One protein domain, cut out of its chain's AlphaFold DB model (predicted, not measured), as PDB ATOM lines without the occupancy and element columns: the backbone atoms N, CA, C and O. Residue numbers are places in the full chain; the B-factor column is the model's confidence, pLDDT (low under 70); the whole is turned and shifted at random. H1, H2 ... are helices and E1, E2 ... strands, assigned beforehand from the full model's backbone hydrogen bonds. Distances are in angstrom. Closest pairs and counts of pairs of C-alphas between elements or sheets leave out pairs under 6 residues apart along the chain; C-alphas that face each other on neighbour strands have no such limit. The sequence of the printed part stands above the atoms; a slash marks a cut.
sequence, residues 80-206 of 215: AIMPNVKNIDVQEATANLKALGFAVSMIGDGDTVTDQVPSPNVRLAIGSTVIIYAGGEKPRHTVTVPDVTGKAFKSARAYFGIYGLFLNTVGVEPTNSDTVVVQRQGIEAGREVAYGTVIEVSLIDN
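This is residues 80 to 206 of the 215 residues of the protein "PASTA domain-containing protein" of Papillibacter sp (UniProt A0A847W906). Two lobes sit side by side along the longest axis, each a three-stranded sheet with one helix packed over one face: H1 on the sheet E1, E4, E2 in the first lobe, and H2 on the sheet E6, E9, E7 in the second. E3 lies at the join between the lobes, beside E6, and the short strands E5 and E8 make a small two-stranded sheet of their own. The printed part has 127 residues, with two named helices and nine named strands in the order H1, E1, E2, E3, E4, E5, H2, E6, E7, E8, E9. The class is mixed, helices and strands, though under half of the residues, 62 of 127, are in named elements; both three-stranded sheets are mixed, and E5 and E8 are antiparallel. The whole is compact, with a radius of gyration of the C-alphas of 14.7 A and spans of 45 by 30 by 20 A.

Start at Ala 80 and find C-alpha 90 at (12.313, -7.945, 204.764), where H1 begins; it runs through residues 90 to 99, 14.0 A. Next come E1, residues 103 to 107, 13.6 A; E2, residues 115 to 117; E3, residues 123 to 125; and E4, residues 129 to 133, 13.0 A. E5 is residues 142 to 144. Find C-alpha 153 at (24.984, 11.517, 223.206): here H2 begins, residues 153 to 162, 14.5 A. Then follow E6, residues 166 to 171, 17.0 A; E7, residues 180 to 185, 14.0 A; E8, residues 192 to 194; and E9, residues 198 to 205, 21.8 A, ending at C-alpha 205 at (23.300, 17.256, 231.259).

Look first at E4, the inner strand between E1 and E2: it is parallel to E1, with N 105 and O 130 2.8 A apart, and antiparallel to E2, with N 131 and O 117 2.7 A apart. H1 is on this sheet at a height over the sheet of 9.2 A, over E1 and along the strands, at 9 degrees on the local plane; these make two layers, a helix on one face of a sheet. The closest C-alphas of H1 and E1 are those of Thr 94 and Val 104, 6.3 A. E3 pairs with no named strand, but residues 80 to 81 pair with its residues 123 to 124, antiparallel. The closest C-alphas of E3 and E6 are those of Leu 124 and Asn 168, 5.4 A. In the strongly twisted second sheet, E9 is parallel to E6, with N 199 and O 166 2.8 A apart, and antiparallel to E7, with N 183 and O 202 2.8 A apart. H2 is on this sheet, again two layers, with the C-alphas of Phe 153 and Val 181, its closest to E7, 5.4 A apart. E5 and E8 are antiparallel neighbours, with N 143 and O 193 2.8 A apart. H1 and H2 are apart; in both, every O i to N i+4 pair is within hydrogen-bond range.

The C-alphas of Asp 111 and Asn 206, the two farthest apart, are 45.6 A from each other. The printed part has no cut, and no link is long. The mean pLDDT of the printed part is 83.6; look for values under 70 at residues 136 to 140.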
ATOM      1  N   ALA A  80      12.436   3.097 222.447       78.38
ATOM      2  CA  ALA A  80      11.476   2.092 222.004       78.38
ATOM      3  C   ALA A  80      11.991   0.673 222.290       78.38
ATOM      4  O   ALA A  80      13.195   0.432 222.394       78.38
ATOM      5  N   ILE A  81      11.065  -0.272 222.464       85.06
ATOM      6  CA  ILE A  81      11.400  -1.692 222.618       85.06
ATOM      7  C   ILE A  81      11.636  -2.275 221.228       85.06
ATOM      8  O   ILE A  81      10.804  -2.112 220.338       85.06
ATOM      9  N   MET A  82      12.755  -2.974 221.060       89.62
ATOM     10  CA  MET A  82      13.115  -3.634 219.814       89.62
ATOM     11  C   MET A  82      12.129  -4.774 219.508       89.62
ATOM     12  O   MET A  82      12.090  -5.749 220.272       89.62
ATOM     13  N   PRO A  83      11.335  -4.699 218.422       89.31
ATOM     14  CA  PRO A  83      10.419  -5.775 218.065       89.31
ATOM     15  C   PRO A  83      11.183  -7.007 217.566       89.31
ATOM     16  O   PRO A  83      12.346  -6.926 217.164       89.31
ATOM     17  N   ASN A  84      10.512  -8.160 217.576       92.62
ATOM     18  CA  ASN A  84      11.005  -9.344 216.885       92.62
ATOM     19  C   ASN A  84      10.548  -9.303 215.425       92.62
ATOM     20  O   ASN A  84       9.358  -9.407 215.148       92.62
ATOM     21  N   VAL A  85      11.508  -9.156 214.521       91.94
ATOM     22  CA  VAL A  85      11.325  -9.160 213.070       91.94
ATOM     23  C   VAL A  85      11.945 -10.401 212.422       91.94
ATOM     24  O   VAL A  85      12.082 -10.450 211.207       91.94
ATOM     25  N   LYS A  86      12.340 -11.420 213.197       90.38
ATOM     26  CA  LYS A  86      12.820 -12.686 212.628       90.38
ATOM     27  C   LYS A  86      11.673 -13.466 211.984       90.38
ATOM     28  O   LYS A  86      10.593 -13.576 212.561       90.38
ATOM     29  N   ASN A  87      11.968 -14.105 210.854       90.06
ATOM     30  CA  ASN A  87      11.059 -14.936 210.057       90.06
ATOM     31  C   ASN A  87       9.890 -14.189 209.398       90.06
ATOM     32  O   ASN A  87       8.927 -14.836 208.989       90.06
ATOM     33  N   ILE A  88       9.960 -12.861 209.289       93.25
ATOM     34  CA  ILE A  88       9.027 -12.081 208.466       93.25
ATOM     35  C   ILE A  88       9.734 -11.556 207.215       93.25
ATOM     36  O   ILE A  88      10.965 -11.605 207.117       93.25
ATOM     37  N   ASP A  89       8.939 -11.082 206.261       95.06
ATOM     38  CA  ASP A  89       9.428 -10.477 205.026       95.06
ATOM     39  C   ASP A  89      10.276  -9.231 205.328       95.06
ATOM     40  O   ASP A  89       9.982  -8.450 206.235       95.06
ATOM     41  N   VAL A  90      11.361  -9.048 204.579       90.81
ATOM     42  CA  VAL A  90      12.313  -7.945 204.764       90.81
ATOM     43  C   VAL A  90      11.669  -6.578 204.549       90.81
ATOM     44  O   VAL A  90      11.999  -5.624 205.264       90.81
ATOM     45  N   GLN A  91      10.762  -6.452 203.580       90.88
ATOM     46  CA  GLN A  91      10.065  -5.198 203.297       90.88
ATOM     47  C   GLN A  91       9.111  -4.872 204.443       90.88
ATOM     48  O   GLN A  91       9.098  -3.738 204.928       90.88
ATOM     49  N   GLU A  92       8.384  -5.878 204.933       92.56
ATOM     50  CA  GLU A  92       7.509  -5.752 206.100       92.56
ATOM     51  C   GLU A  92       8.304  -5.386 207.364       92.56
ATOM     52  O   GLU A  92       7.972  -4.421 208.057       92.56
ATOM     53  N   ALA A  93       9.410  -6.086 207.632       91.31
ATOM     54  CA  ALA A  93      10.312  -5.790 208.741       91.31
ATOM     55  C   ALA A  93      10.835  -4.353 208.672       91.31
ATOM     56  O   ALA A  93      10.791  -3.619 209.660       91.31
ATOM     57  N   THR A  94      11.292  -3.933 207.493       88.31
ATOM     58  CA  THR A  94      11.820  -2.586 207.270       88.31
ATOM     59  C   THR A  94      10.749  -1.526 207.500       88.31
ATOM     60  O   THR A  94      11.024  -0.515 208.146       88.31
ATOM     61  N   ALA A  95       9.526  -1.744 207.009       89.44
ATOM     62  CA  ALA A  95       8.411  -0.830 207.220       89.44
ATOM     63  C   ALA A  95       8.057  -0.707 208.710       89.44
ATOM     64  O   ALA A  95       7.946   0.407 209.220       89.44
ATOM     65  N   ASN A  96       7.972  -1.835 209.421       90.00
ATOM     66  CA  ASN A  96       7.662  -1.873 210.851       90.00
ATOM     67  C   ASN A  96       8.718  -1.137 211.685       90.00
ATOM     68  O   ASN A  96       8.385  -0.347 212.566       90.00
ATOM     69  N   LEU A  97      10.000  -1.349 211.387       89.25
ATOM     70  CA  LEU A  97      11.100  -0.698 212.096       89.25
ATOM     71  C   LEU A  97      11.176   0.803 211.801       89.25
ATOM     72  O   LEU A  97      11.332   1.598 212.729       89.25
ATOM     73  N   LYS A  98      10.995   1.209 210.539       86.94
ATOM     74  CA  LYS A  98      10.943   2.629 210.162       86.94
ATOM     75  C   LYS A  98       9.741   3.346 210.772       86.94
ATOM     76  O   LYS A  98       9.882   4.490 211.190       86.94
ATOM     77  N   ALA A  99       8.589   2.683 210.877       84.62
ATOM     78  CA  ALA A  99       7.403   3.237 211.534       84.62
ATOM     79  C   ALA A  99       7.628   3.500 213.034       84.62
ATOM     80  O   ALA A  99       7.053   4.433 213.588       84.62
ATOM     81  N   LEU A 100       8.505   2.722 213.676       84.38
ATOM     82  CA  LEU A 100       8.966   2.950 215.051       84.38
ATOM     83  C   LEU A 100      10.094   3.996 215.146       84.38
ATOM     84  O   LEU A 100      10.575   4.287 216.239       84.38
ATOM     85  N   GLY A 101      10.522   4.557 214.011       79.69
ATOM     86  CA  GLY A 101      11.581   5.556 213.915       79.69
ATOM     87  C   GLY A 101      12.999   4.981 213.982       79.69
ATOM     88  O   GLY A 101      13.945   5.726 214.224       79.69
ATOM     89  N   PHE A 102      13.181   3.675 213.775       83.69
ATOM     90  CA  PHE A 102      14.513   3.092 213.623       83.69
ATOM     91  C   PHE A 102      15.026   3.260 212.191       83.69
ATOM     92  O   PHE A 102      14.285   3.093 211.218       83.69
ATOM     93  N   ALA A 103      16.320   3.539 212.055       79.19
ATOM     94  CA  ALA A 103      17.001   3.342 210.783       79.19
ATOM     95  C   ALA A 103      17.200   1.834 210.569       79.19
ATOM     96  O   ALA A 103      17.373   1.092 211.533       79.19
ATOM     97  N   VAL A 104      17.158   1.366 209.322       80.69
ATOM     98  CA  VAL A 104      17.291  -0.063 209.001       80.69
ATOM     99  C   VAL A 104      18.426  -0.248 208.008       80.69
ATOM    100  O   VAL A 104      18.443   0.411 206.970       80.69
ATOM    101  N   SER A 105      19.349  -1.149 208.326       77.88
ATOM    102  CA  SER A 105      20.399  -1.636 207.437       77.88
ATOM    103  C   SER A 105      20.167  -3.119 207.168       77.88
ATOM    104  O   SER A 105      19.956  -3.888 208.100       77.88
ATOM    105  N   MET A 106      20.185  -3.529 205.905       78.50
ATOM    106  CA  MET A 106      19.966  -4.919 205.506       78.50
ATOM    107  C   MET A 106      21.279  -5.544 205.037       78.50
ATOM    108  O   MET A 106      22.030  -4.913 204.296       78.50
ATOM    109  N   ILE A 107      21.531  -6.785 205.457       71.06
ATOM    110  CA  ILE A 107      22.659  -7.604 205.010       71.06
ATOM    111  C   ILE A 107      22.131  -8.883 204.364       71.06
ATOM    112  O   ILE A 107      21.362  -9.628 204.974       71.06
ATOM    113  N   GLY A 108      22.616  -9.159 203.156       70.88
ATOM    114  CA  GLY A 108      22.160 -10.261 202.313       70.88
ATOM    115  C   GLY A 108      21.104  -9.823 201.301       70.88
ATOM    116  O   GLY A 108      20.701  -8.662 201.259       70.88
ATOM    117  N   ASP A 109      20.705 -10.760 200.455       76.94
ATOM    118  CA  ASP A 109      19.813 -10.588 199.308       76.94
ATOM    119  C   ASP A 109      18.556 -11.471 199.398       76.94
ATOM    120  O   ASP A 109      17.797 -11.570 198.438       76.94
ATOM    121  N   GLY A 110      18.323 -12.110 200.548       80.81
ATOM    122  CA  GLY A 110      17.123 -12.899 200.797       80.81
ATOM    123  C   GLY A 110      15.880 -12.045 201.057       80.81
ATOM    124  O   GLY A 110      15.967 -10.901 201.498       80.81
ATOM    125  N   ASP A 111      14.709 -12.647 200.864       88.25
ATOM    126  CA  ASP A 111      13.413 -11.979 201.074       88.25
ATOM    127  C   ASP A 111      12.910 -12.075 202.525       88.25
ATOM    128  O   ASP A 111      12.046 -11.309 202.951       88.25
ATOM    129  N   THR A 112      13.474 -12.991 203.318       90.44
ATOM    130  CA  THR A 112      13.050 -13.264 204.701       90.44
ATOM    131  C   THR A 112      14.155 -12.928 205.688       90.44
ATOM    132  O   THR A 112      15.301 -13.351 205.521       90.44
ATOM    133  N   VAL A 113      13.797 -12.246 206.775       90.38
ATOM    134  CA  VAL A 113      14.729 -11.929 207.860       90.38
ATOM    135  C   VAL A 113      15.130 -13.203 208.612       90.38
ATOM    136  O   VAL A 113      14.322 -13.823 209.309       90.38
ATOM    137  N   THR A 114      16.400 -13.578 208.511       86.56
ATOM    138  CA  THR A 114      17.012 -14.724 209.192       86.56
ATOM    139  C   THR A 114      17.542 -14.363 210.577       86.56
ATOM    140  O   THR A 114      17.510 -15.196 211.487       86.56
ATOM    141  N   ASP A 115      18.000 -13.126 210.771       85.56
ATOM    142  CA  ASP A 115      18.479 -12.624 212.060       85.56
ATOM    143  C   ASP A 115      18.315 -11.105 212.191       85.56
ATOM    144  O   ASP A 115      18.099 -10.400 211.206       85.56
ATOM    145  N   GLN A 116      18.418 -10.595 213.418       85.75
ATOM    146  CA  GLN A 116      18.322  -9.168 213.701       85.75
ATOM    147  C   GLN A 116      19.324  -8.749 214.770       85.75
ATOM    148  O   GLN A 116      19.647  -9.491 215.704       85.75
ATOM    149  N   VAL A 117      19.769  -7.509 214.660       84.25
ATOM    150  CA  VAL A 117      20.650  -6.857 215.610       84.25
ATOM    151  C   VAL A 117      20.166  -5.413 215.788       84.25
ATOM    152  O   VAL A 117      20.108  -4.682 214.806       84.25
ATOM    153  N   PRO A 118      19.832  -4.963 217.007       83.38
ATOM    154  CA  PRO A 118      19.893  -5.691 218.275       83.38
ATOM    155  C   PRO A 118      18.859  -6.815 218.414       83.38
ATOM    156  O   PRO A 118      17.856  -6.874 217.696       83.38
ATOM    157  N   SER A 119      19.094  -7.696 219.389       84.44
ATOM    158  CA  SER A 119      18.144  -8.744 219.773       84.44
ATOM    159  C   SER A 119      16.789  -8.149 220.190       84.44
ATOM    160  O   SER A 119      16.748  -7.048 220.740       84.44
ATOM    161  N   PRO A 120      15.673  -8.862 219.982       87.19
ATOM    162  CA  PRO A 120      14.357  -8.379 220.386       87.19
ATOM    163  C   PRO A 120      14.253  -8.172 221.904       87.19
ATOM    164  O   PRO A 120      14.968  -8.800 222.686       87.19
ATOM    165  N   ASN A 121      13.307  -7.325 222.312       84.31
ATOM    166  CA  ASN A 121      12.999  -6.948 223.698       84.31
ATOM    167  C   ASN A 121      14.054  -6.089 224.418       84.31
ATOM    168  O   ASN A 121      13.924  -5.847 225.618       84.31
ATOM    169  N   VAL A 122      15.073  -5.585 223.717       82.75
ATOM    170  CA  VAL A 122      15.985  -4.571 224.273       82.75
ATOM    171  C   VAL A 122      15.404  -3.168 224.101       82.75
ATOM    172  O   VAL A 122      14.660  -2.914 223.154       82.75
ATOM    173  N   ARG A 123      15.737  -2.242 225.006       82.69
ATOM    174  CA  ARG A 123      15.381  -0.822 224.861       82.69
ATOM    175  C   ARG A 123      16.460  -0.118 224.052       82.69
ATOM    176  O   ARG A 123      17.641  -0.249 224.370       82.69
ATOM    177  N   LEU A 124      16.042   0.602 223.020       79.50
ATOM    178  CA  LEU A 124      16.933   1.304 222.112       79.50
ATOM    179  C   LEU A 124      16.402   2.709 221.840       79.50
ATOM    180  O   LEU A 124      15.195   2.915 221.699       79.50
ATOM    181  N   ALA A 125      17.315   3.665 221.735       74.12
ATOM    182  CA  ALA A 125      16.992   5.023 221.332       74.12
ATOM    183  C   ALA A 125      16.436   5.040 219.898       74.12
ATOM    184  O   ALA A 125      17.059   4.484 218.985       74.12
ATOM    185  N   ILE A 126      15.290   5.693 219.687       75.19
ATOM    186  CA  ILE A 126      14.738   5.939 218.347       75.19
ATOM    187  C   ILE A 126      15.784   6.693 217.500       75.19
ATOM    188  O   ILE A 126      16.569   7.498 218.006       75.19
ATOM    189  N   GLY A 127      15.859   6.361 216.211       70.50
ATOM    190  CA  GLY A 127      16.909   6.812 215.294       70.50
ATOM    191  C   GLY A 127      18.174   5.947 215.291       70.50
ATOM    192  O   GLY A 127      19.079   6.204 214.503       70.50
ATOM    193  N   SER A 128      18.260   4.913 216.136       73.50
ATOM    194  CA  SER A 128      19.336   3.914 216.051       73.50
ATOM    195  C   SER A 128      19.161   3.001 214.830       73.50
ATOM    196  O   SER A 128      18.033   2.717 214.420       73.50
ATOM    197  N   THR A 129      20.273   2.522 214.265       76.94
ATOM    198  CA  THR A 129      20.286   1.692 213.047       76.94
ATOM    199  C   THR A 129      20.157   0.209 213.354       76.94
ATOM    200  O   THR A 129      21.151  -0.449 213.627       76.94
ATOM    201  N   VAL A 130      18.958  -0.348 213.257       83.25
ATOM    202  CA  VAL A 130      18.737  -1.794 213.332       83.25
ATOM    203  C   VAL A 130      19.300  -2.477 212.090       83.25
ATOM    204  O   VAL A 130      19.046  -2.058 210.965       83.25
ATOM    205  N   ILE A 131      20.022  -3.568 212.294       82.75
ATOM    206  CA  ILE A 131      20.561  -4.414 211.240       82.75
ATOM    207  C   ILE A 131      19.697  -5.667 211.122       82.75
ATOM    208  O   ILE A 131      19.511  -6.395 212.099       82.75
ATOM    209  N   ILE A 132      19.184  -5.931 209.926       86.12
ATOM    210  CA  ILE A 132      18.469  -7.162 209.588       86.12
ATOM    211  C   ILE A 132      19.328  -8.003 208.647       86.12
ATOM    212  O   ILE A 132      19.923  -7.490 207.701       86.12
ATOM    213  N   TYR A 133      19.397  -9.300 208.914       81.38
ATOM    214  CA  TYR A 133      20.068 -10.271 208.059       81.38
ATOM    215  C   TYR A 133      19.008 -11.025 207.279       81.38
ATOM    216  O   TYR A 133      18.037 -11.488 207.873       81.38
ATOM    217  N   ALA A 134      19.191 -11.157 205.971       84.88
ATOM    218  CA  ALA A 134      18.305 -11.906 205.096       84.88
ATOM    219  C   ALA A 134      19.147 -12.786 204.173       84.88
ATOM    220  O   ALA A 134      19.677 -12.340 203.160       84.88
ATOM    221  N   GLY A 135      19.373 -14.030 204.593       72.56
ATOM    222  CA  GLY A 135      20.290 -14.957 203.917       72.56
ATOM    223  C   GLY A 135      21.777 -14.727 204.228       72.56
ATOM    224  O   GLY A 135      22.558 -15.668 204.125       72.56
ATOM    225  N   GLY A 136      22.166 -13.531 204.686       67.38
ATOM    226  CA  GLY A 136      23.511 -13.260 205.205       67.38
ATOM    227  C   GLY A 136      23.759 -13.898 206.577       67.38
ATOM    228  O   GLY A 136      22.851 -13.983 207.409       67.38
ATOM    229  N   GLU A 137      24.995 -14.332 206.840       64.00
ATOM    230  CA  GLU A 137      25.379 -14.809 208.170       64.00
ATOM    231  C   GLU A 137      25.665 -13.641 209.115       64.00
ATOM    232  O   GLU A 137      26.390 -12.699 208.786       64.00
ATOM    233  N   LYS A 138      25.133 -13.736 210.338       66.75
ATOM    234  CA  LYS A 138      25.515 -12.829 211.416       66.75
ATOM    235  C   LYS A 138      27.007 -13.016 211.716       66.75
ATOM    236  O   LYS A 138      27.411 -14.143 212.023       66.75
ATOM    237  N   PRO A 139      27.814 -11.941 211.707       67.25
ATOM    238  CA  PRO A 139      29.220 -12.049 212.027       67.25
ATOM    239  C   PRO A 139      29.399 -12.614 213.433       67.25
ATOM    240  O   PRO A 139      28.766 -12.169 214.392       67.25
ATOM    241  N   ARG A 140      30.267 -13.619 213.548       69.31
ATOM    242  CA  ARG A 140      30.647 -14.223 214.832       69.31
ATOM    243  C   ARG A 140      31.873 -13.555 215.459       69.31
ATOM    244  O   ARG A 140      32.349 -14.029 216.486       69.31
ATOM    245  N   HIS A 141      32.387 -12.488 214.845       72.19
ATOM    246  CA  HIS A 141      33.522 -11.749 215.378       72.19
ATOM    247  C   HIS A 141      33.111 -10.854 216.550       72.19
ATOM    248  O   HIS A 141      31.949 -10.460 216.715       72.19
ATOM    249  N   THR A 142      34.099 -10.548 217.375       78.31
ATOM    250  CA  THR A 142      34.007  -9.556 218.434       78.31
ATOM    251  C   THR A 142      34.473  -8.200 217.922       78.31
ATOM    252  O   THR A 142      35.229  -8.099 216.960       78.31
ATOM    253  N   VAL A 143      33.991  -7.147 218.567       80.12
ATOM    254  CA  VAL A 143      34.409  -5.767 218.338       80.12
ATOM    255  C   VAL A 143      34.910  -5.192 219.656       80.12
ATOM    256  O   VAL A 143      34.389  -5.514 220.732       80.12
ATOM    257  N   THR A 144      35.943  -4.359 219.589       83.38
ATOM    258  CA  THR A 144      36.482  -3.680 220.766       83.38
ATOM    259  C   THR A 144      35.572  -2.522 221.143       83.38
ATOM    260  O   THR A 144      35.279  -1.657 220.320       83.38
ATOM    261  N   VAL A 145      35.132  -2.482 222.398       88.25
ATOM    262  CA  VAL A 145      34.309  -1.389 222.910       88.25
ATOM    263  C   VAL A 145      35.129  -0.095 222.914       88.25
ATOM    264  O   VAL A 145      36.154  -0.037 223.600       88.25
ATOM    265  N   PRO A 146      34.709   0.954 222.187       86.38
ATOM    266  CA  PRO A 146      35.386   2.238 222.242       86.38
ATOM    267  C   PRO A 146      35.073   2.988 223.541       86.38
ATOM    268  O   PRO A 146      34.041   2.759 224.178       86.38
ATOM    269  N   ASP A 147      35.942   3.934 223.897       90.75
ATOM    270  CA  ASP A 147      35.646   4.913 224.942       90.75
ATOM    271  C   ASP A 147      34.789   6.050 224.372       90.75
ATOM    272  O   ASP A 147      35.196   6.780 223.457       90.75
ATOM    273  N   VAL A 148      33.580   6.186 224.907       91.44
ATOM    274  CA  VAL A 148      32.647   7.269 224.573       91.44
ATOM    275  C   VAL A 148      32.422   8.227 225.740       91.44
ATOM    276  O   VAL A 148      31.607   9.142 225.623       91.44
ATOM    277  N   THR A 149      33.144   8.056 226.848       91.12
ATOM    278  CA  THR A 149      33.042   8.917 228.028       91.12
ATOM    279  C   THR A 149      33.368  10.367 227.660       91.12
ATOM    280  O   THR A 149      34.322  10.651 226.936       91.12
ATOM    281  N   GLY A 150      32.533  11.302 228.112       87.88
ATOM    282  CA  GLY A 150      32.642  12.729 227.806       87.88
ATOM    283  C   GLY A 150      32.164  13.137 226.409       87.88
ATOM    284  O   GLY A 150      32.091  14.332 226.132       87.88
ATOM    285  N   LYS A 151      31.804  12.197 225.522       89.56
ATOM    286  CA  LYS A 151      31.198  12.533 224.222       89.56
ATOM    287  C   LYS A 151      29.723  12.898 224.400       89.56
ATOM    288  O   LYS A 151      29.020  12.274 225.196       89.56
ATOM    289  N   ALA A 152      29.242  13.852 223.603       88.81
ATOM    290  CA  ALA A 152      27.812  14.132 223.466       88.81
ATOM    291  C   ALA A 152      27.050  12.870 223.032       88.81
ATOM    292  O   ALA A 152      27.574  12.082 222.238       88.81
ATOM    293  N   PHE A 153      25.815  12.690 223.503       86.31
ATOM    294  CA  PHE A 153      24.984  11.517 223.206       86.31
ATOM    295  C   PHE A 153      24.898  11.230 221.699       86.31
ATOM    296  O   PHE A 153      25.120  10.098 221.263       86.31
ATOM    297  N   LYS A 154      24.655  12.271 220.891       84.31
ATOM    298  CA  LYS A 154      24.606  12.184 219.423       84.31
ATOM    299  C   LYS A 154      25.891  11.583 218.846       84.31
ATOM    300  O   LYS A 154      25.836  10.667 218.023       84.31
ATOM    301  N   SER A 155      27.037  12.072 219.308       83.69
ATOM    302  CA  SER A 155      28.362  11.631 218.869       83.69
ATOM    303  C   SER A 155      28.698  10.232 219.377       83.69
ATOM    304  O   SER A 155      29.205   9.422 218.610       83.69
ATOM    305  N   ALA A 156      28.372   9.907 220.631       86.81
ATOM    306  CA  ALA A 156      28.552   8.571 221.200       86.81
ATOM    307  C   ALA A 156      27.740   7.515 220.432       86.81
ATOM    308  O   ALA A 156      28.265   6.447 220.118       86.81
ATOM    309  N   ARG A 157      26.495   7.840 220.053       84.19
ATOM    310  CA  ARG A 157      25.653   6.985 219.203       84.19
ATOM    311  C   ARG A 157      26.265   6.723 217.845       84.19
ATOM    312  O   ARG A 157      26.344   5.569 217.433       84.19
ATOM    313  N   ALA A 158      26.698   7.780 217.164       78.38
ATOM    314  CA  ALA A 158      27.363   7.641 215.877       78.38
ATOM    315  C   ALA A 158      28.637   6.792 216.006       78.38
ATOM    316  O   ALA A 158      28.860   5.898 215.196       78.38
ATOM    317  N   TYR A 159      29.423   7.020 217.062       82.25
ATOM    318  CA  TYR A 159      30.674   6.306 217.299       82.25
ATOM    319  C   TYR A 159      30.444   4.812 217.516       82.25
ATOM    320  O   TYR A 159      31.038   4.006 216.813       82.25
ATOM    321  N   PHE A 160      29.530   4.424 218.412       84.31
ATOM    322  CA  PHE A 160      29.177   3.014 218.587       84.31
ATOM    323  C   PHE A 160      28.614   2.387 217.309       84.31
ATOM    324  O   PHE A 160      29.000   1.267 216.978       84.31
ATOM    325  N   GLY A 161      27.801   3.120 216.544       76.88
ATOM    326  CA  GLY A 161      27.264   2.644 215.269       76.88
ATOM    327  C   GLY A 161      28.343   2.228 214.260       76.88
ATOM    328  O   GLY A 161      28.164   1.228 213.571       76.88
ATOM    329  N   ILE A 162      29.488   2.924 214.224       71.69
ATOM    330  CA  ILE A 162      30.635   2.560 213.365       71.69
ATOM    331  C   ILE A 162      31.209   1.187 213.757       71.69
ATOM    332  O   ILE A 162      31.580   0.395 212.898       71.69
ATOM    333  N   TYR A 163      31.231   0.851 215.045       76.50
ATOM    334  CA  TYR A 163      31.685  -0.464 215.519       76.50
ATOM    335  C   TYR A 163      30.561  -1.516 215.518       76.50
ATOM    336  O   TYR A 163      30.738  -2.618 216.031       76.50
ATOM    337  N   GLY A 164      29.380  -1.186 214.977       75.19
ATOM    338  CA  GLY A 164      28.182  -2.028 215.056       75.19
ATOM    339  C   GLY A 164      27.730  -2.308 216.487       75.19
ATOM    340  O   GLY A 164      27.158  -3.358 216.782       75.19
ATOM    341  N   LEU A 165      28.025  -1.370 217.381       83.94
ATOM    342  CA  LEU A 165      27.573  -1.349 218.755       83.94
ATOM    343  C   LEU A 165      26.366  -0.431 218.877       83.94
ATOM    344  O   LEU A 165      26.191   0.545 218.147       83.94
ATOM    345  N   PHE A 166      25.533  -0.756 219.845       83.50
ATOM    346  CA  PHE A 166      24.298  -0.048 220.115       83.50
ATOM    347  C   PHE A 166      24.362   0.531 221.507       83.50
ATOM    348  O   PHE A 166      25.066  -0.004 222.360       83.50
ATOM    349  N   LEU A 167      23.593   1.584 221.762       84.62
ATOM    350  CA  LEU A 167      23.466   2.094 223.118       84.62
ATOM    351  C   LEU A 167      22.043   2.069 223.643       84.62
ATOM    352  O   LEU A 167      21.076   2.338 222.933       84.62
ATOM    353  N   ASN A 168      21.967   1.804 224.936       84.25
ATOM    354  CA  ASN A 168      20.816   2.077 225.772       84.25
ATOM    355  C   ASN A 168      21.208   3.161 226.781       84.25
ATOM    356  O   ASN A 168      22.353   3.199 227.221       84.25
ATOM    357  N   THR A 169      20.285   4.035 227.165       83.44
ATOM    358  CA  THR A 169      20.586   5.160 228.061       83.44
ATOM    359  C   THR A 169      19.884   5.023 229.396       83.44
ATOM    360  O   THR A 169      18.711   4.651 229.451       83.44
ATOM    361  N   VAL A 170      20.564   5.436 230.460       81.44
ATOM    362  CA  VAL A 170      19.992   5.629 231.797       81.44
ATOM    363  C   VAL A 170      20.363   7.013 232.336       81.44
ATOM    364  O   VAL A 170      21.397   7.570 231.966       81.44
ATOM    365  N   GLY A 171      19.538   7.561 233.232       79.69
ATOM    366  CA  GLY A 171      19.735   8.901 233.794       79.69
ATOM    367  C   GLY A 171      18.856   9.941 233.106       79.69
ATOM    368  O   GLY A 171      17.637   9.773 233.074       79.69
ATOM    369  N   VAL A 172      19.468  11.014 232.600       80.69
ATOM    370  CA  VAL A 172      18.744  12.077 231.883       80.69
ATOM    371  C   VAL A 172      18.212  11.584 230.536       80.69
ATOM    372  O   VAL A 172      18.758  10.648 229.943       80.69
ATOM    373  N   GLU A 173      17.136  12.206 230.053       78.94
ATOM    374  CA  GLU A 173      16.586  11.877 228.739       78.94
ATOM    375  C   GLU A 173      17.612  12.193 227.642       78.94
ATOM    376  O   GLU A 173      18.204  13.277 227.644       78.94
ATOM    377  N   PRO A 174      17.856  11.264 226.702       79.00
ATOM    378  CA  PRO A 174      18.787  11.522 225.624       79.00
ATOM    379  C   PRO A 174      18.245  12.609 224.703       79.00
ATOM    380  O   PRO A 174      17.089  12.579 224.281       79.00
ATOM    381  N   THR A 175      19.108  13.547 224.341       75.25
ATOM    382  CA  THR A 175      18.814  14.578 223.348       75.25
ATOM    383  C   THR A 175      19.921  14.587 222.310       75.25
ATOM    384  O   THR A 175      21.048  14.154 222.558       75.25
ATOM    385  N   ASN A 176      19.615  15.086 221.119       74.62
ATOM    386  CA  ASN A 176      20.619  15.314 220.082       74.62
ATOM    387  C   ASN A 176      21.446  16.608 220.330       74.62
ATOM    388  O   ASN A 176      22.192  17.014 219.436       74.62
ATOM    389  N   SER A 177      21.329  17.220 221.522       75.62
ATOM    390  CA  SER A 177      22.133  18.361 221.990       75.62
ATOM    391  C   SER A 177      23.575  17.946 222.297       75.62
ATOM    392  O   SER A 177      23.852  16.797 222.649       75.62
ATOM    393  N   ASP A 178      24.484  18.917 222.247       80.06
ATOM    394  CA  ASP A 178      25.876  18.746 222.662       80.06
ATOM    395  C   ASP A 178      26.064  18.830 224.192       80.06
ATOM    396  O   ASP A 178      27.124  18.467 224.700       80.06
ATOM    397  N   THR A 179      25.043  19.272 224.940       81.06
ATOM    398  CA  THR A 179      25.098  19.414 226.409       81.06
ATOM    399  C   THR A 179      24.876  18.098 227.151       81.06
ATOM    400  O   THR A 179      25.418  17.911 228.241       81.06
ATOM    401  N   VAL A 180      24.133  17.156 226.561       85.69
ATOM    402  CA  VAL A 180      23.903  15.834 227.152       85.69
ATOM    403  C   VAL A 180      25.056  14.912 226.779       85.69
ATOM    404  O   VAL A 180      25.181  14.469 225.634       85.69
ATOM    405  N   VAL A 181      25.903  14.599 227.757       89.88
ATOM    406  CA  VAL A 181      27.139  13.834 227.559       89.88
ATOM    407  C   VAL A 181      27.115  12.498 228.293       89.88
ATOM    408  O   VAL A 181      26.419  12.312 229.295       89.88
ATOM    409  N   VAL A 182      27.915  11.549 227.807       90.75
ATOM    410  CA  VAL A 182      28.114  10.261 228.477       90.75
ATOM    411  C   VAL A 182      29.006  10.447 229.701       90.75
ATOM    412  O   VAL A 182      30.192  10.740 229.579       90.75
ATOM    413  N   GLN A 183      28.449  10.223 230.889       91.81
ATOM    414  CA  GLN A 183      29.210  10.188 232.138       91.81
ATOM    415  C   GLN A 183      29.912   8.843 232.331       91.81
ATOM    416  O   GLN A 183      31.035   8.793 232.830       91.81
ATOM    417  N   ARG A 184      29.235   7.743 231.987       90.56
ATOM    418  CA  ARG A 184      29.743   6.386 232.213       90.56
ATOM    419  C   ARG A 184      29.204   5.424 231.168       90.56
ATOM    420  O   ARG A 184      28.026   5.488 230.835       90.56
ATOM    421  N   GLN A 185      30.030   4.486 230.726       92.94
ATOM    422  CA  GLN A 185      29.604   3.325 229.944       92.94
ATOM    423  C   GLN A 185      29.617   2.056 230.805       92.94
ATOM    424  O   GLN A 185      30.487   1.875 231.654       92.94
ATOM    425  N   GLY A 186      28.628   1.185 230.615       89.00
ATOM    426  CA  GLY A 186      28.440  -0.039 231.397       89.00
ATOM    427  C   GLY A 186      29.414  -1.164 231.039       89.00
ATOM    428  O   GLY A 186      29.605  -2.081 231.835       89.00
ATOM    429  N   ILE A 187      30.043  -1.090 229.864       90.31
ATOM    430  CA  ILE A 187      31.131  -1.980 229.454       90.31
ATOM    431  C   ILE A 187      32.382  -1.135 229.243       90.31
ATOM    432  O   ILE A 187      32.345  -0.164 228.491       90.31
ATOM    433  N   GLU A 188      33.476  -1.505 229.905       88.75
ATOM    434  CA  GLU A 188      34.748  -0.785 229.834       88.75
ATOM    435  C   GLU A 188      35.319  -0.754 228.412       88.75
ATOM    436  O   GLU A 188      35.213  -1.726 227.656       88.75
ATOM    437  N   ALA A 189      35.939   0.374 228.068       90.62
ATOM    438  CA  ALA A 189      36.651   0.528 226.811       90.62
ATOM    439  C   ALA A 189      37.796  -0.492 226.700       90.62
ATOM    440  O   ALA A 189      38.427  -0.852 227.692       90.62
ATOM    441  N   GLY A 190      38.060  -0.974 225.487       86.31
ATOM    442  CA  GLY A 190      39.061  -2.010 225.227       86.31
ATOM    443  C   GLY A 190      38.557  -3.444 225.423       86.31
ATOM    444  O   GLY A 190      39.232  -4.381 225.005       86.31
ATOM    445  N   ARG A 191      37.368  -3.650 226.010       90.06
ATOM    446  CA  ARG A 191      36.775  -4.988 226.129       90.06
ATOM    447  C   ARG A 191      36.269  -5.478 224.776       90.06
ATOM    448  O   ARG A 191      35.652  -4.724 224.034       90.06
ATOM    449  N   GLU A 192      36.454  -6.758 224.491       88.31
ATOM    450  CA  GLU A 192      35.843  -7.402 223.331       88.31
ATOM    451  C   GLU A 192      34.407  -7.837 223.638       88.31
ATOM    452  O   GLU A 192      34.142  -8.519 224.633       88.31
ATOM    453  N   VAL A 193      33.471  -7.445 222.778       86.25
ATOM    454  CA  VAL A 193      32.060  -7.838 222.864       86.25
ATOM    455  C   VAL A 193      31.569  -8.333 221.515       86.25
ATOM    456  O   VAL A 193      32.146  -8.017 220.481       86.25
ATOM    457  N   ALA A 194      30.492  -9.114 221.504       82.06
ATOM    458  CA  ALA A 194      29.915  -9.579 220.251       82.06
ATOM    459  C   ALA A 194      29.408  -8.397 219.411       82.06
ATOM    460  O   ALA A 194      28.837  -7.441 219.950       82.06
ATOM    461  N   TYR A 195      29.552  -8.497 218.092       79.44
ATOM    462  CA  TYR A 195      28.915  -7.570 217.165       79.44
ATOM    463  C   TYR A 195      27.415  -7.420 217.473       79.44
ATOM    464  O   TYR A 195      26.705  -8.413 217.677       79.44
ATOM    465  N   GLY A 196      26.920  -6.182 217.521       76.69
ATOM    466  CA  GLY A 196      25.524  -5.909 217.850       76.69
ATOM    467  C   GLY A 196      25.192  -5.816 219.336       76.69
ATOM    468  O   GLY A 196      24.012  -5.779 219.694       76.69
ATOM    469  N   THR A 197      26.202  -5.807 220.207       84.56
ATOM    470  CA  THR A 197      26.003  -5.635 221.650       84.56
ATOM    471  C   THR A 197      25.411  -4.260 221.948       84.56
ATOM    472  O   THR A 197      25.872  -3.238 221.439       84.56
ATOM    473  N   VAL A 198      24.390  -4.246 222.806       86.31
ATOM    474  CA  VAL A 198      23.821  -3.021 223.368       86.31
ATOM    475  C   VAL A 198      24.569  -2.685 224.652       86.31
ATOM    476  O   VAL A 198      24.599  -3.485 225.586       86.31
ATOM    477  N   ILE A 199      25.163  -1.500 224.694       88.94
ATOM    478  CA  ILE A 199      25.929  -0.987 225.821       88.94
ATOM    479  C   ILE A 199      25.083   0.056 226.540       88.94
ATOM    480  O   ILE A 199      24.632   1.035 225.949       88.94
ATOM    481  N   GLU A 200      24.855  -0.148 227.830       89.75
ATOM    482  CA  GLU A 200      24.204   0.866 228.651       89.75
ATOM    483  C   GLU A 200      25.162   2.036 228.907       89.75
ATOM    484  O   GLU A 200      26.316   1.822 229.278       89.75
ATOM    485  N   VAL A 201      24.689   3.267 228.735       90.00
ATOM    486  CA  VAL A 201      25.422   4.488 229.069       90.00
ATOM    487  C   VAL A 201      24.614   5.356 230.025       90.00
ATOM    488  O   VAL A 201      23.407   5.537 229.866       90.00
ATOM    489  N   SER A 202      25.284   5.897 231.035       89.00
ATOM    490  CA  SER A 202      24.728   6.886 231.952       89.00
ATOM    491  C   SER A 202      24.977   8.278 231.391       89.00
ATOM    492  O   SER A 202      26.123   8.632 231.104       89.00
ATOM    493  N   LEU A 203      23.907   9.050 231.230       89.69
ATOM    494  CA  LEU A 203      23.964  10.408 230.702       89.69
ATOM    495  C   LEU A 203      23.866  11.441 231.824       89.69
ATOM    496  O   LEU A 203      23.160  11.229 232.814       89.69
ATOM    497  N   ILE A 204      24.529  12.577 231.621       89.38
ATOM    498  CA  ILE A 204      24.352  13.798 232.409       89.38
ATOM    499  C   ILE A 204      24.137  14.977 231.470       89.38
ATOM    500  O   ILE A 204      24.664  14.988 230.358       89.38
ATOM    501  N   ASP A 205      23.377  15.965 231.928       86.44
ATOM    502  CA  ASP A 205      23.300  17.256 231.259       86.44
ATOM    503  C   ASP A 205      24.370  18.177 231.852       86.44
ATOM    504  O   ASP A 205      24.377  18.436 233.056       86.44
ATOM    505  N   ASN A 206      25.306  18.608 231.011       80.31
ATOM    506  CA  ASN A 206      26.375  19.537 231.361       80.31
ATOM    507  C   ASN A 206      26.009  20.991 231.037       80.31
ATOM    508  O   ASN A 206      26.900  21.847 231.023       80.31
TER     509      ASN A 206